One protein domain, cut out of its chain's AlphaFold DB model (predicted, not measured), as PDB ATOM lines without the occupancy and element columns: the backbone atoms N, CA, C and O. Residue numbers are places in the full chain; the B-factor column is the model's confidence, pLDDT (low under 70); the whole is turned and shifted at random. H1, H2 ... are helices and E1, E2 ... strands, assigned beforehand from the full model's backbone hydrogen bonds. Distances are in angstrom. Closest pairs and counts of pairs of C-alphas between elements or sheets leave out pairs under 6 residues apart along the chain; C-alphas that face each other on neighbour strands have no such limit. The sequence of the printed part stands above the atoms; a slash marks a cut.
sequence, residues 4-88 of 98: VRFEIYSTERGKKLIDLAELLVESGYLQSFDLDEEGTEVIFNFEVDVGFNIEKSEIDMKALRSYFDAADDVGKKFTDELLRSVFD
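Overview. This is residues 4 to 88 of the 98 residues of an uncharacterized protein of uncultured marine group II/III euryarchaeote SAT1000_41_C12 (UniProt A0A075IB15). A small three-stranded sheet has the long helix H1 over one face, running along its strands, and H3 packs on residues 13 to 20 of H1. H2 lies off the sheet, near H3, after a long link. The printed part has 85 residues, with three named helices and three named strands in the order E1 H1 E2 E3 H2 H3; the antiparallel sheet has the order E1 E3 E2, and the class is mixed, helices and strands. It is compact, with a radius of gyration of the C-alphas of 12.3 A and spans of 35 by 27 by 24 A.

Arrangement. Look first at E3, residues 41 to 45, the inner strand. Beside it is E1, residues 4 to 7, with N 6 and O 42 2.9 A apart; E2, residues 32 to 35, forms a hairpin with E3, with N 43 and O 34 2.8 A apart. H1, residues 11 to 26, is on the sheet at a height of 9.4 A, making two layers, helix on one face; its closest C-alphas to E3 are those of Leu 17 and Val 42, 7.0 A. E1, H1 and E2 form a split strand-helix-strand unit, two same-way strands with E3 between them, its crossover right-handed. H3, residues 80 to 87, touches H1 at a steep tilt of 57 degrees, closest at C-alphas 16 and 86, 5.6 A. H2, residues 61 to 69, is close to H3 but not clearly touching: C-alphas 65 and 80 are 7.6 A apart. In H1, H2 and H3 every O i to N i+4 pair is within hydrogen-bond range.

Along the chain. Find C-alpha 4 at (-32.863, 35.400, 208.440), where E1 begins. H1 runs 22.6 A from C-alpha 11 at (-17.659, 42.790, 217.602); H3 ends at C-alpha 87, (-30.061, 46.173, 212.920).

Size, cuts and confidence. The printed part has no cut. The link from E3 to H2 is long, and confidence is low at residues 47 to 59, 61, 63 to 78 and 80.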
ATOM      1  N   VAL A   4     -33.396  34.065 208.715       74.75
ATOM      2  CA  VAL A   4     -32.863  35.400 208.440       74.75
ATOM      3  C   VAL A   4     -31.401  35.413 208.850       74.75
ATOM      4  O   VAL A   4     -31.058  34.917 209.920       74.75
ATOM      5  N   ARG A   5     -30.535  35.933 207.979       75.50
ATOM      6  CA  ARG A   5     -29.093  36.026 208.220       75.50
ATOM      7  C   ARG A   5     -28.707  37.479 208.436       75.50
ATOM      8  O   ARG A   5     -29.146  38.345 207.682       75.50
ATOM      9  N   PHE A   6     -27.885  37.722 209.447       78.56
ATOM     10  CA  PHE A   6     -27.373  39.042 209.782       78.56
ATOM     11  C   PHE A   6     -25.851  39.025 209.802       78.56
ATOM     12  O   PHE A   6     -25.260  38.314 210.610       78.56
ATOM     13  N   GLU A   7     -25.226  39.851 208.967       77.19
ATOM     14  CA  GLU A   7     -23.771  40.019 208.955       77.19
ATOM     15  C   GLU A   7     -23.267  40.719 210.232       77.19
ATOM     16  O   GLU A   7     -23.829  41.718 210.711       77.19
ATOM     17  N   ILE A   8     -22.151  40.211 210.750       80.50
ATOM     18  CA  ILE A   8     -21.361  40.732 211.860       80.50
ATOM     19  C   ILE A   8     -20.129  41.433 211.277       80.50
ATOM     20  O   ILE A   8     -19.046  40.869 211.166       80.50
ATOM     21  N   TYR A   9     -20.267  42.716 210.951       77.75
ATOM     22  CA  TYR A   9     -19.129  43.540 210.516       77.75
ATOM     23  C   TYR A   9     -18.343  44.165 211.685       77.75
ATOM     24  O   TYR A   9     -17.370  44.888 211.471       77.75
ATOM     25  N   SER A  10     -18.769  43.942 212.935       79.12
ATOM     26  CA  SER A  10     -18.052  44.403 214.132       79.12
ATOM     27  C   SER A  10     -18.390  43.572 215.371       79.12
ATOM     28  O   SER A  10     -19.505  43.070 215.512       79.12
ATOM     29  N   THR A  11     -17.453  43.493 216.322       82.38
ATOM     30  CA  THR A  11     -17.659  42.790 217.602       82.38
ATOM     31  C   THR A  11     -18.833  43.357 218.405       82.38
ATOM     32  O   THR A  11     -19.530  42.608 219.081       82.38
ATOM     33  N   GLU A  12     -19.069  44.671 218.342       83.56
ATOM     34  CA  GLU A  12     -20.199  45.301 219.035       83.56
ATOM     35  C   GLU A  12     -21.539  44.871 218.430       83.56
ATOM     36  O   GLU A  12     -22.446  44.481 219.166       83.56
ATOM     37  N   ARG A  13     -21.646  44.871 217.095       80.44
ATOM     38  CA  ARG A  13     -22.839  44.377 216.395       80.44
ATOM     39  C   ARG A  13     -23.080  42.897 216.664       80.44
ATOM     40  O   ARG A  13     -24.212  42.518 216.936       80.44
ATOM     41  N   GLY A  14     -22.027  42.081 216.638       82.19
ATOM     42  CA  GLY A  14     -22.130  40.650 216.933       82.19
ATOM     43  C   GLY A  14     -22.716  40.396 218.318       82.19
ATOM     44  O   GLY A  14     -23.671  39.640 218.445       82.19
ATOM     45  N   LYS A  15     -22.221  41.104 219.344       86.25
ATOM     46  CA  LYS A  15     -22.782  41.027 220.702       86.25
ATOM     47  C   LYS A  15     -24.252  41.434 220.742       86.25
ATOM     48  O   LYS A  15     -25.063  40.675 221.243       86.25
ATOM     49  N   LYS A  16     -24.606  42.576 220.143       83.69
ATOM     50  CA  LYS A  16     -25.998  43.055 220.077       83.69
ATOM     51  C   LYS A  16     -26.941  42.049 219.402       83.69
ATOM     52  O   LYS A  16     -28.066  41.878 219.860       83.69
ATOM     53  N   LEU A  17     -26.494  41.394 218.327       84.06
ATOM     54  CA  LEU A  17     -27.271  40.371 217.623       84.06
ATOM     55  C   LEU A  17     -27.444  39.103 218.461       84.06
ATOM     56  O   LEU A  17     -28.546  38.565 218.493       84.06
ATOM     57  N   ILE A  18     -26.391  38.649 219.146       86.88
ATOM     58  CA  ILE A  18     -26.448  37.480 220.036       86.88
ATOM     59  C   ILE A  18     -27.351  37.770 221.239       86.88
ATOM     60  O   ILE A  18     -28.269  36.996 221.489       86.88
ATOM     61  N   ASP A  19     -27.170  38.910 221.912       85.50
ATOM     62  CA  ASP A  19     -28.003  39.329 223.045       85.50
ATOM     63  C   ASP A  19     -29.485  39.385 222.634       85.50
ATOM     64  O   ASP A  19     -30.359  38.890 223.345       85.50
ATOM     65  N   LEU A  20     -29.792  39.946 221.454       82.62
ATOM     66  CA  LEU A  20     -31.153  39.936 220.920       82.62
ATOM     67  C   LEU A  20     -31.641  38.501 220.686       82.62
ATOM     68  O   LEU A  20     -32.742  38.165 221.106       82.62
ATOM     69  N   ALA A  21     -30.843  37.656 220.036       84.38
ATOM     70  CA  ALA A  21     -31.230  36.288 219.722       84.38
ATOM     71  C   ALA A  21     -31.547  35.467 220.983       84.38
ATOM     72  O   ALA A  21     -32.571  34.785 221.023       84.38
ATOM     73  N   GLU A  22     -30.733  35.593 222.033       86.62
ATOM     74  CA  GLU A  22     -30.975  34.976 223.341       86.62
ATOM     75  C   GLU A  22     -32.298  35.457 223.947       86.62
ATOM     76  O   GLU A  22     -33.140  34.640 224.326       86.62
ATOM     77  N   LEU A  23     -32.540  36.774 223.958       79.88
ATOM     78  CA  LEU A  23     -33.794  37.346 224.457       79.88
ATOM     79  C   LEU A  23     -35.018  36.842 223.681       79.88
ATOM     80  O   LEU A  23     -36.079  36.630 224.275       79.88
ATOM     81  N   LEU A  24     -34.885  36.658 222.365       77.88
ATOM     82  CA  LEU A  24     -35.955  36.156 221.509       77.88
ATOM     83  C   LEU A  24     -36.231  34.667 221.724       77.88
ATOM     84  O   LEU A  24     -37.399  34.276 221.710       77.88
ATOM     85  N   VAL A  25     -35.195  33.859 221.967       83.44
ATOM     86  CA  VAL A  25     -35.347  32.441 222.325       83.44
ATOM     87  C   VAL A  25     -36.027  32.301 223.685       83.44
ATOM     88  O   VAL A  25     -37.009  31.574 223.805       83.44
ATOM     89  N   GLU A  26     -35.569  33.043 224.699       81.81
ATOM     90  CA  GLU A  26     -36.177  33.030 226.040       81.81
ATOM     91  C   GLU A  26     -37.655  33.426 226.029       81.81
ATOM     92  O   GLU A  26     -38.446  32.922 226.824       81.81
ATOM     93  N   SER A  27     -38.019  34.344 225.135       73.81
ATOM     94  CA  SER A  27     -39.376  34.880 225.046       73.81
ATOM     95  C   SER A  27     -40.274  34.088 224.083       73.81
ATOM     96  O   SER A  27     -41.433  34.447 223.902       73.81
ATOM     97  N   GLY A  28     -39.760  33.013 223.468       73.94
ATOM     98  CA  GLY A  28     -40.517  32.125 222.579       73.94
ATOM     99  C   GLY A  28     -40.750  32.650 221.157       73.94
ATOM    100  O   GLY A  28     -41.516  32.045 220.412       73.94
ATOM    101  N   TYR A  29     -40.101  33.749 220.757       73.12
ATOM    102  CA  TYR A  29     -40.219  34.332 219.409       73.12
ATOM    103  C   TYR A  29     -39.197  33.778 218.416       73.12
ATOM    104  O   TYR A  29     -39.347  33.922 217.207       73.12
ATOM    105  N   LEU A  30     -38.108  33.199 218.906       79.38
ATOM    106  CA  LEU A  30     -37.101  32.581 218.063       79.38
ATOM    107  C   LEU A  30     -36.956  31.129 218.478       79.38
ATOM    108  O   LEU A  30     -36.804  30.831 219.658       79.38
ATOM    109  N   GLN A  31     -37.006  30.216 217.513       84.19
ATOM    110  CA  GLN A  31     -36.851  28.801 217.823       84.19
ATOM    111  C   GLN A  31     -35.407  28.506 218.237       84.19
ATOM    112  O   GLN A  31     -35.156  27.796 219.208       84.19
ATOM    113  N   SER A  32     -34.458  29.048 217.475       89.50
ATOM    114  CA  SER A  32     -33.031  28.998 217.765       89.50
ATOM    115  C   SER A  32     -32.282  30.040 216.937       89.50
ATOM    116  O   SER A  32     -32.802  30.576 215.955       89.50
ATOM    117  N   PHE A  33     -31.026  30.279 217.291       91.50
ATOM    118  CA  PHE A  33     -30.083  30.975 216.430       91.50
ATOM    119  C   PHE A  33     -28.768  30.214 216.371       91.50
ATOM    120  O   PHE A  33     -28.414  29.508 217.314       91.50
ATOM    121  N   ASP A  34     -28.053  30.393 215.269       91.56
ATOM    122  CA  ASP A  34     -26.742  29.802 215.041       91.56
ATOM    123  C   ASP A  34     -25.767  30.888 214.581       91.56
ATOM    124  O   ASP A  34     -26.169  31.871 213.957       91.56
ATOM    125  N   LEU A  35     -24.482  30.699 214.866       89.56
ATOM    126  CA  LEU A  35     -23.411  31.407 214.170       89.56
ATOM    127  C   LEU A  35     -22.981  30.564 212.968       89.56
ATOM    128  O   LEU A  35     -22.977  29.333 213.043       89.56
ATOM    129  N   ASP A  36     -22.635  31.216 211.864       87.81
ATOM    130  CA  ASP A  36     -21.974  30.541 210.749       87.81
ATOM    131  C   ASP A  36     -20.577  30.023 211.150       87.81
ATOM    132  O   ASP A  36     -20.042  30.340 212.215       87.81
ATOM    133  N   GLU A  37     -19.968  29.210 210.283       83.50
ATOM    134  CA  GLU A  37     -18.666  28.583 210.559       83.50
ATOM    135  C   GLU A  37     -17.543  29.607 210.795       83.50
ATOM    136  O   GLU A  37     -16.590  29.317 211.521       83.50
ATOM    137  N   GLU A  38     -17.659  30.803 210.214       84.50
ATOM    138  CA  GLU A  38     -16.665  31.870 210.329       84.50
ATOM    139  C   GLU A  38     -16.967  32.855 211.476       84.50
ATOM    140  O   GLU A  38     -16.127  33.695 211.806       84.50
ATOM    141  N   GLY A  39     -18.141  32.757 212.114       81.25
ATOM    142  CA  GLY A  39     -18.618  33.727 213.104       81.25
ATOM    143  C   GLY A  39     -18.861  35.123 212.517       81.25
ATOM    144  O   GLY A  39     -18.804  36.120 213.242       81.25
ATOM    145  N   THR A  40     -19.083  35.199 211.205       83.38
ATOM    146  CA  THR A  40     -19.346  36.421 210.442       83.38
ATOM    147  C   THR A  40     -20.832  36.690 210.258       83.38
ATOM    148  O   THR A  40     -21.199  37.806 209.904       83.38
ATOM    149  N   GLU A  41     -21.700  35.724 210.554       84.50
ATOM    150  CA  GLU A  41     -23.147  35.856 210.454       84.50
ATOM    151  C   GLU A  41     -23.855  35.249 211.669       84.50
ATOM    152  O   GLU A  41     -23.479  34.190 212.171       84.50
ATOM    153  N   VAL A  42     -24.946  35.888 212.099       84.50
ATOM    154  CA  VAL A  42     -25.936  35.272 212.993       84.50
ATOM    155  C   VAL A  42     -27.159  34.867 212.181       84.50
ATOM    156  O   VAL A  42     -27.740  35.676 211.456       84.50
ATOM    157  N   ILE A  43     -27.563  33.610 212.310       86.44
ATOM    158  CA  ILE A  43     -28.677  33.002 211.589       86.44
ATOM    159  C   ILE A  43     -29.829  32.814 212.567       86.44
ATOM    160  O   ILE A  43     -29.757  31.986 213.468       86.44
ATOM    161  N   PHE A  44     -30.907  33.568 212.386       85.50
ATOM    162  CA  PHE A  44     -32.120  33.451 213.188       85.50
ATOM    163  C   PHE A  44     -33.055  32.428 212.535       85.50
ATOM    164  O   PHE A  44     -33.459  32.599 211.381       85.50
ATOM    165  N   ASN A  45     -33.409  31.370 213.269       84.69
ATOM    166  CA  ASN A  45     -34.379  30.361 212.851       84.69
ATOM    167  C   ASN A  45     -35.748  30.673 213.475       84.69
ATOM    168  O   ASN A  45     -35.989  30.422 214.659       84.69
ATOM    169  N   PHE A  46     -36.649  31.228 212.668       77.25
ATOM    170  CA  PHE A  46     -37.999  31.573 213.102       77.25
ATOM    171  C   PHE A  46     -38.988  30.438 212.827       77.25
ATOM    172  O   PHE A  46     -38.838  29.662 211.877       77.25
ATOM    173  N   GLU A  47     -40.042  30.371 213.640       68.06
ATOM    174  CA  GLU A  47     -41.131  29.407 213.455       68.06
ATOM    175  C   GLU A  47     -42.106  29.842 212.336       68.06
ATOM    176  O   GLU A  47     -42.699  28.998 211.663       68.06
ATOM    177  N   VAL A  48     -42.207  31.152 212.064       61.88
ATOM    178  CA  VAL A  48     -43.107  31.776 211.071       61.88
ATOM    179  C   VAL A  48     -42.383  32.749 210.142       61.88
ATOM    180  O   VAL A  48     -41.307  33.240 210.467       61.88
ATOM    181  N   ASP A  49     -42.970  32.997 208.967       60.19
ATOM    182  CA  ASP A  49     -42.379  33.802 207.888       60.19
ATOM    183  C   ASP A  49     -42.274  35.274 208.292       60.19
ATOM    184  O   ASP A  49     -43.265  36.003 208.337       60.19
ATOM    185  N   VAL A  50     -41.062  35.692 208.657       60.22
ATOM    186  CA  VAL A  50     -40.770  37.063 209.076       60.22
ATOM    187  C   VAL A  50     -40.436  37.870 207.831       60.22
ATOM    188  O   VAL A  50     -39.602  37.447 207.032       60.22
ATOM    189  N   GLY A  51     -41.092  39.020 207.660       56.81
ATOM    190  CA  GLY A  51     -41.016  39.880 206.472       56.81
ATOM    191  C   GLY A  51     -39.661  40.564 206.261       56.81
ATOM    192  O   GLY A  51     -39.573  41.789 206.272       56.81
ATOM    193  N   PHE A  52     -38.600  39.783 206.074       60.09
ATOM    194  CA  PHE A  52     -37.276  40.259 205.700       60.09
ATOM    195  C   PHE A  52     -37.117  40.175 204.180       60.09
ATOM    196  O   PHE A  52     -37.068  39.083 203.609       60.09
ATOM    197  N   ASN A  53     -37.032  41.325 203.507       63.91
ATOM    198  CA  ASN A  53     -36.805  41.358 202.068       63.91
ATOM    199  C   ASN A  53     -35.303  41.467 201.775       63.91
ATOM    200  O   ASN A  53     -34.748  42.565 201.686       63.91
ATOM    201  N   ILE A  54     -34.658  40.305 201.603       55.94
ATOM    202  CA  ILE A  54     -33.213  40.184 201.341       55.94
ATOM    203  C   ILE A  54     -32.793  41.015 200.121       55.94
ATOM    204  O   ILE A  54     -31.765  41.689 200.161       55.94
ATOM    205  N   GLU A  55     -33.594  41.011 199.050       59.16
ATOM    206  CA  GLU A  55     -33.262  41.713 197.802       59.16
ATOM    207  C   GLU A  55     -33.210  43.233 197.977       59.16
ATOM    208  O   GLU A  55     -32.453  43.911 197.285       59.16
ATOM    209  N   LYS A  56     -33.987  43.768 198.922       63.75
ATOM    210  CA  LYS A  56     -34.057  45.207 199.191       63.75
ATOM    211  C   LYS A  56     -33.225  45.656 200.388       63.75
ATOM    212  O   LYS A  56     -33.083  46.854 200.594       63.75
ATOM    213  N   SER A  57     -32.659  44.723 201.167       62.22
ATOM    214  CA  SER A  57     -32.055  45.028 202.479       62.22
ATOM    215  C   SER A  57     -33.009  45.831 203.385       62.22
ATOM    216  O   SER A  57     -32.581  46.657 204.191       62.22
ATOM    217  N   GLU A  58     -34.313  45.594 203.215       65.94
ATOM    218  CA  GLU A  58     -35.397  46.252 203.939       65.94
ATOM    219  C   GLU A  58     -35.926  45.297 205.009       65.94
ATOM    220  O   GLU A  58     -36.263  44.138 204.731       65.94
ATOM    221  N   ILE A  59     -36.028  45.808 206.234       67.25
ATOM    222  CA  ILE A  59     -36.703  45.126 207.332       67.25
ATOM    223  C   ILE A  59     -38.100  45.723 207.448       67.25
ATOM    224  O   ILE A  59     -38.239  46.918 207.715       67.25
ATOM    225  N   ASP A  60     -39.148  44.907 207.293       71.38
ATOM    226  CA  ASP A  60     -40.500  45.346 207.641       71.38
ATOM    227  C   ASP A  60     -40.619  45.437 209.168       71.38
ATOM    228  O   ASP A  60     -41.032  44.504 209.861       71.38
ATOM    229  N   MET A  61     -40.238  46.601 209.692       67.62
ATOM    230  CA  MET A  61     -40.282  46.915 211.116       67.62
ATOM    231  C   MET A  61     -41.687  46.789 211.690       67.62
ATOM    232  O   MET A  61     -41.827  46.517 212.875       67.62
ATOM    233  N   LYS A  62     -42.736  46.950 210.876       70.50
ATOM    234  CA  LYS A  62     -44.115  46.801 211.332       70.50
ATOM    235  C   LYS A  62     -44.478  45.330 211.490       70.50
ATOM    236  O   LYS A  62     -45.077  44.982 212.500       70.50
ATOM    237  N   ALA A  63     -44.108  44.475 210.538       67.38
ATOM    238  CA  ALA A  63     -44.299  43.030 210.660       67.38
ATOM    239  C   ALA A  63     -43.467  42.456 211.815       67.38
ATOM    240  O   ALA A  63     -43.987  41.704 212.636       67.38
ATOM    241  N   LEU A  64     -42.204  42.878 211.923       69.31
ATOM    242  CA  LEU A  64     -41.292  42.466 212.986       69.31
ATOM    243  C   LEU A  64     -41.775  42.947 214.365       69.31
ATOM    244  O   LEU A  64     -41.800  42.178 215.322       69.31
ATOM    245  N   ARG A  65     -42.237  44.196 214.465       66.62
ATOM    246  CA  ARG A  65     -42.838  44.726 215.689       66.62
ATOM    247  C   ARG A  65     -44.154  44.047 216.023       66.62
ATOM    248  O   ARG A  65     -44.340  43.693 217.171       66.62
ATOM    249  N   SER A  66     -45.064  43.843 215.070       67.12
ATOM    250  CA  SER A  66     -46.301  43.097 215.333       67.12
ATOM    251  C   SER A  66     -46.011  41.679 215.812       67.12
ATOM    252  O   SER A  66     -46.763  41.167 216.633       67.12
ATOM    253  N   TYR A  67     -44.923  41.068 215.338       65.69
ATOM    254  CA  TYR A  67     -44.464  39.782 215.839       65.69
ATOM    255  C   TYR A  67     -43.998  39.877 217.298       65.69
ATOM    256  O   TYR A  67     -44.477  39.111 218.124       65.69
ATOM    257  N   PHE A  68     -43.160  40.858 217.648       66.19
ATOM    258  CA  PHE A  68     -42.700  41.058 219.029       66.19
ATOM    259  C   PHE A  68     -43.770  41.600 219.987       66.19
ATOM    260  O   PHE A  68     -43.763  41.252 221.161       66.19
ATOM    261  N   ASP A  69     -44.722  42.401 219.520       64.31
ATOM    262  CA  ASP A  69     -45.837  42.914 220.323       64.31
ATOM    263  C   ASP A  69     -46.875  41.807 220.618       64.31
ATOM    264  O   ASP A  69     -47.701  41.971 221.513       64.31
ATOM    265  N   ALA A  70     -46.851  40.679 219.891       61.31
ATOM    266  CA  ALA A  70     -47.853  39.618 220.013       61.31
ATOM    267  C   ALA A  70     -47.674  38.665 221.213       61.31
ATOM    268  O   ALA A  70     -48.631  37.957 221.524       61.31
ATOM    269  N   ALA A  71     -46.526  38.634 221.907       53.91
ATOM    270  CA  ALA A  71     -46.381  37.853 223.145       53.91
ATOM    271  C   ALA A  71     -46.285  38.768 224.379       53.91
ATOM    272  O   ALA A  71     -45.231  39.207 224.833       53.91
ATOM    273  N   ASP A  72     -47.454  39.027 224.957       52.84
ATOM    274  CA  ASP A  72     -47.639  39.773 226.207       52.84
ATOM    275  C   ASP A  72     -47.157  38.983 227.456       52.84
ATOM    276  O   ASP A  72     -47.239  39.483 228.576       52.84
ATOM    277  N   ASP A  73     -46.631  37.759 227.292       52.53
ATOM    278  CA  ASP A  73     -46.416  36.799 228.390       52.53
ATOM    279  C   ASP A  73     -45.088  36.957 229.162       52.53
ATOM    280  O   ASP A  73     -44.952  36.407 230.255       52.53
ATOM    281  N   VAL A  74     -44.105  37.719 228.656       50.91
ATOM    282  CA  VAL A  74     -42.744  37.769 229.261       50.91
ATOM    283  C   VAL A  74     -42.328  39.170 229.747       50.91
ATOM    284  O   VAL A  74     -41.290  39.339 230.385       50.91
ATOM    285  N   GLY A  75     -43.132  40.211 229.503       52.94
ATOM    286  CA  GLY A  75     -42.850  41.575 229.986       52.94
ATOM    287  C   GLY A  75     -41.622  42.257 229.358       52.94
ATOM    288  O   GLY A  75     -41.303  43.394 229.709       52.94
ATOM    289  N   LYS A  76     -40.945  41.607 228.403       58.06
ATOM    290  CA  LYS A  76     -39.835  42.170 227.627       58.06
ATOM    291  C   LYS A  76     -40.378  42.776 226.329       58.06
ATOM    292  O   LYS A  76     -40.401  42.128 225.291       58.06
ATOM    293  N   LYS A  77     -40.837  44.030 226.386       63.03
ATOM    294  CA  LYS A  77     -41.189  44.783 225.169       63.03
ATOM    295  C   LYS A  77     -39.915  45.181 224.427       63.03
ATOM    296  O   LYS A  77     -39.120  45.960 224.951       63.03
ATOM    297  N   PHE A  78     -39.739  44.678 223.209       68.19
ATOM    298  CA  PHE A  78     -38.689  45.146 222.306       68.19
ATOM    299  C   PHE A  78     -39.098  46.512 221.750       68.19
ATOM    300  O   PHE A  78     -40.136  46.642 221.104       68.19
ATOM    301  N   THR A  79     -38.322  47.556 222.040       70.50
ATOM    302  CA  THR A  79     -38.610  48.902 221.532       70.50
ATOM    303  C   THR A  79     -38.093  49.063 220.104       70.50
ATOM    304  O   THR A  79     -37.088  48.458 219.727       70.50
ATOM    305  N   ASP A  80     -38.728  49.942 219.323       68.94
ATOM    306  CA  ASP A  80     -38.251  50.300 217.978       68.94
ATOM    307  C   ASP A  80     -36.792  50.791 218.008       68.94
ATOM    308  O   ASP A  80     -36.027  50.519 217.089       68.94
ATOM    309  N   GLU A  81     -36.382  51.465 219.084       74.69
ATOM    310  CA  GLU A  81     -35.007  51.929 219.289       74.69
ATOM    311  C   GLU A  81     -34.015  50.774 219.473       74.69
ATOM    312  O   GLU A  81     -32.949  50.782 218.857       74.69
ATOM    313  N   LEU A  82     -34.370  49.751 220.260       74.44
ATOM    314  CA  LEU A  82     -33.544  48.553 220.425       74.44
ATOM    315  C   LEU A  82     -33.381  47.825 219.088       74.44
ATOM    316  O   LEU A  82     -32.265  47.495 218.698       74.44
ATOM    317  N   LEU A  83     -34.481  47.629 218.363       74.75
ATOM    318  CA  LEU A  83     -34.468  46.952 217.067       74.75
ATOM    319  C   LEU A  83     -33.640  47.734 216.037       74.75
ATOM    320  O   LEU A  83     -32.769  47.160 215.390       74.75
ATOM    321  N   ARG A  84     -33.835  49.054 215.932       75.12
ATOM    322  CA  ARG A  84     -33.035  49.923 215.050       75.12
ATOM    323  C   ARG A  84     -31.553  49.910 215.415       75.12
ATOM    324  O   ARG A  84     -30.718  49.853 214.520       75.12
ATOM    325  N   SER A  85     -31.229  49.915 216.707       75.38
ATOM    326  CA  SER A  85     -29.849  49.861 217.208       75.38
ATOM    327  C   SER A  85     -29.158  48.534 216.884       75.38
ATOM    328  O   SER A  85     -27.982  48.522 216.523       75.38
ATOM    329  N   VAL A  86     -29.876  47.412 216.990       72.31
ATOM    330  CA  VAL A  86     -29.326  46.082 216.681       72.31
ATOM    331  C   VAL A  86     -29.140  45.899 215.176       72.31
ATOM    332  O   VAL A  86     -28.110  45.384 214.740       72.31
ATOM    333  N   PHE A  87     -30.107  46.342 214.372       72.25
ATOM    334  CA  PHE A  87     -30.061  46.173 212.920       72.25
ATOM    335  C   PHE A  87     -29.277  47.275 212.188       72.25
ATOM    336  O   PHE A  87     -28.964  47.088 211.011       72.25
ATOM    337  N   ASP A  88     -28.863  48.338 212.888       72.81
ATOM    338  CA  ASP A  88     -28.237  49.551 212.330       72.81
ATOM    339  C   ASP A  88     -29.112  50.137 211.212       72.81
ATOM    340  O   ASP A  88     -28.719  50.228 210.048       72.81
TER     341      ASP A  88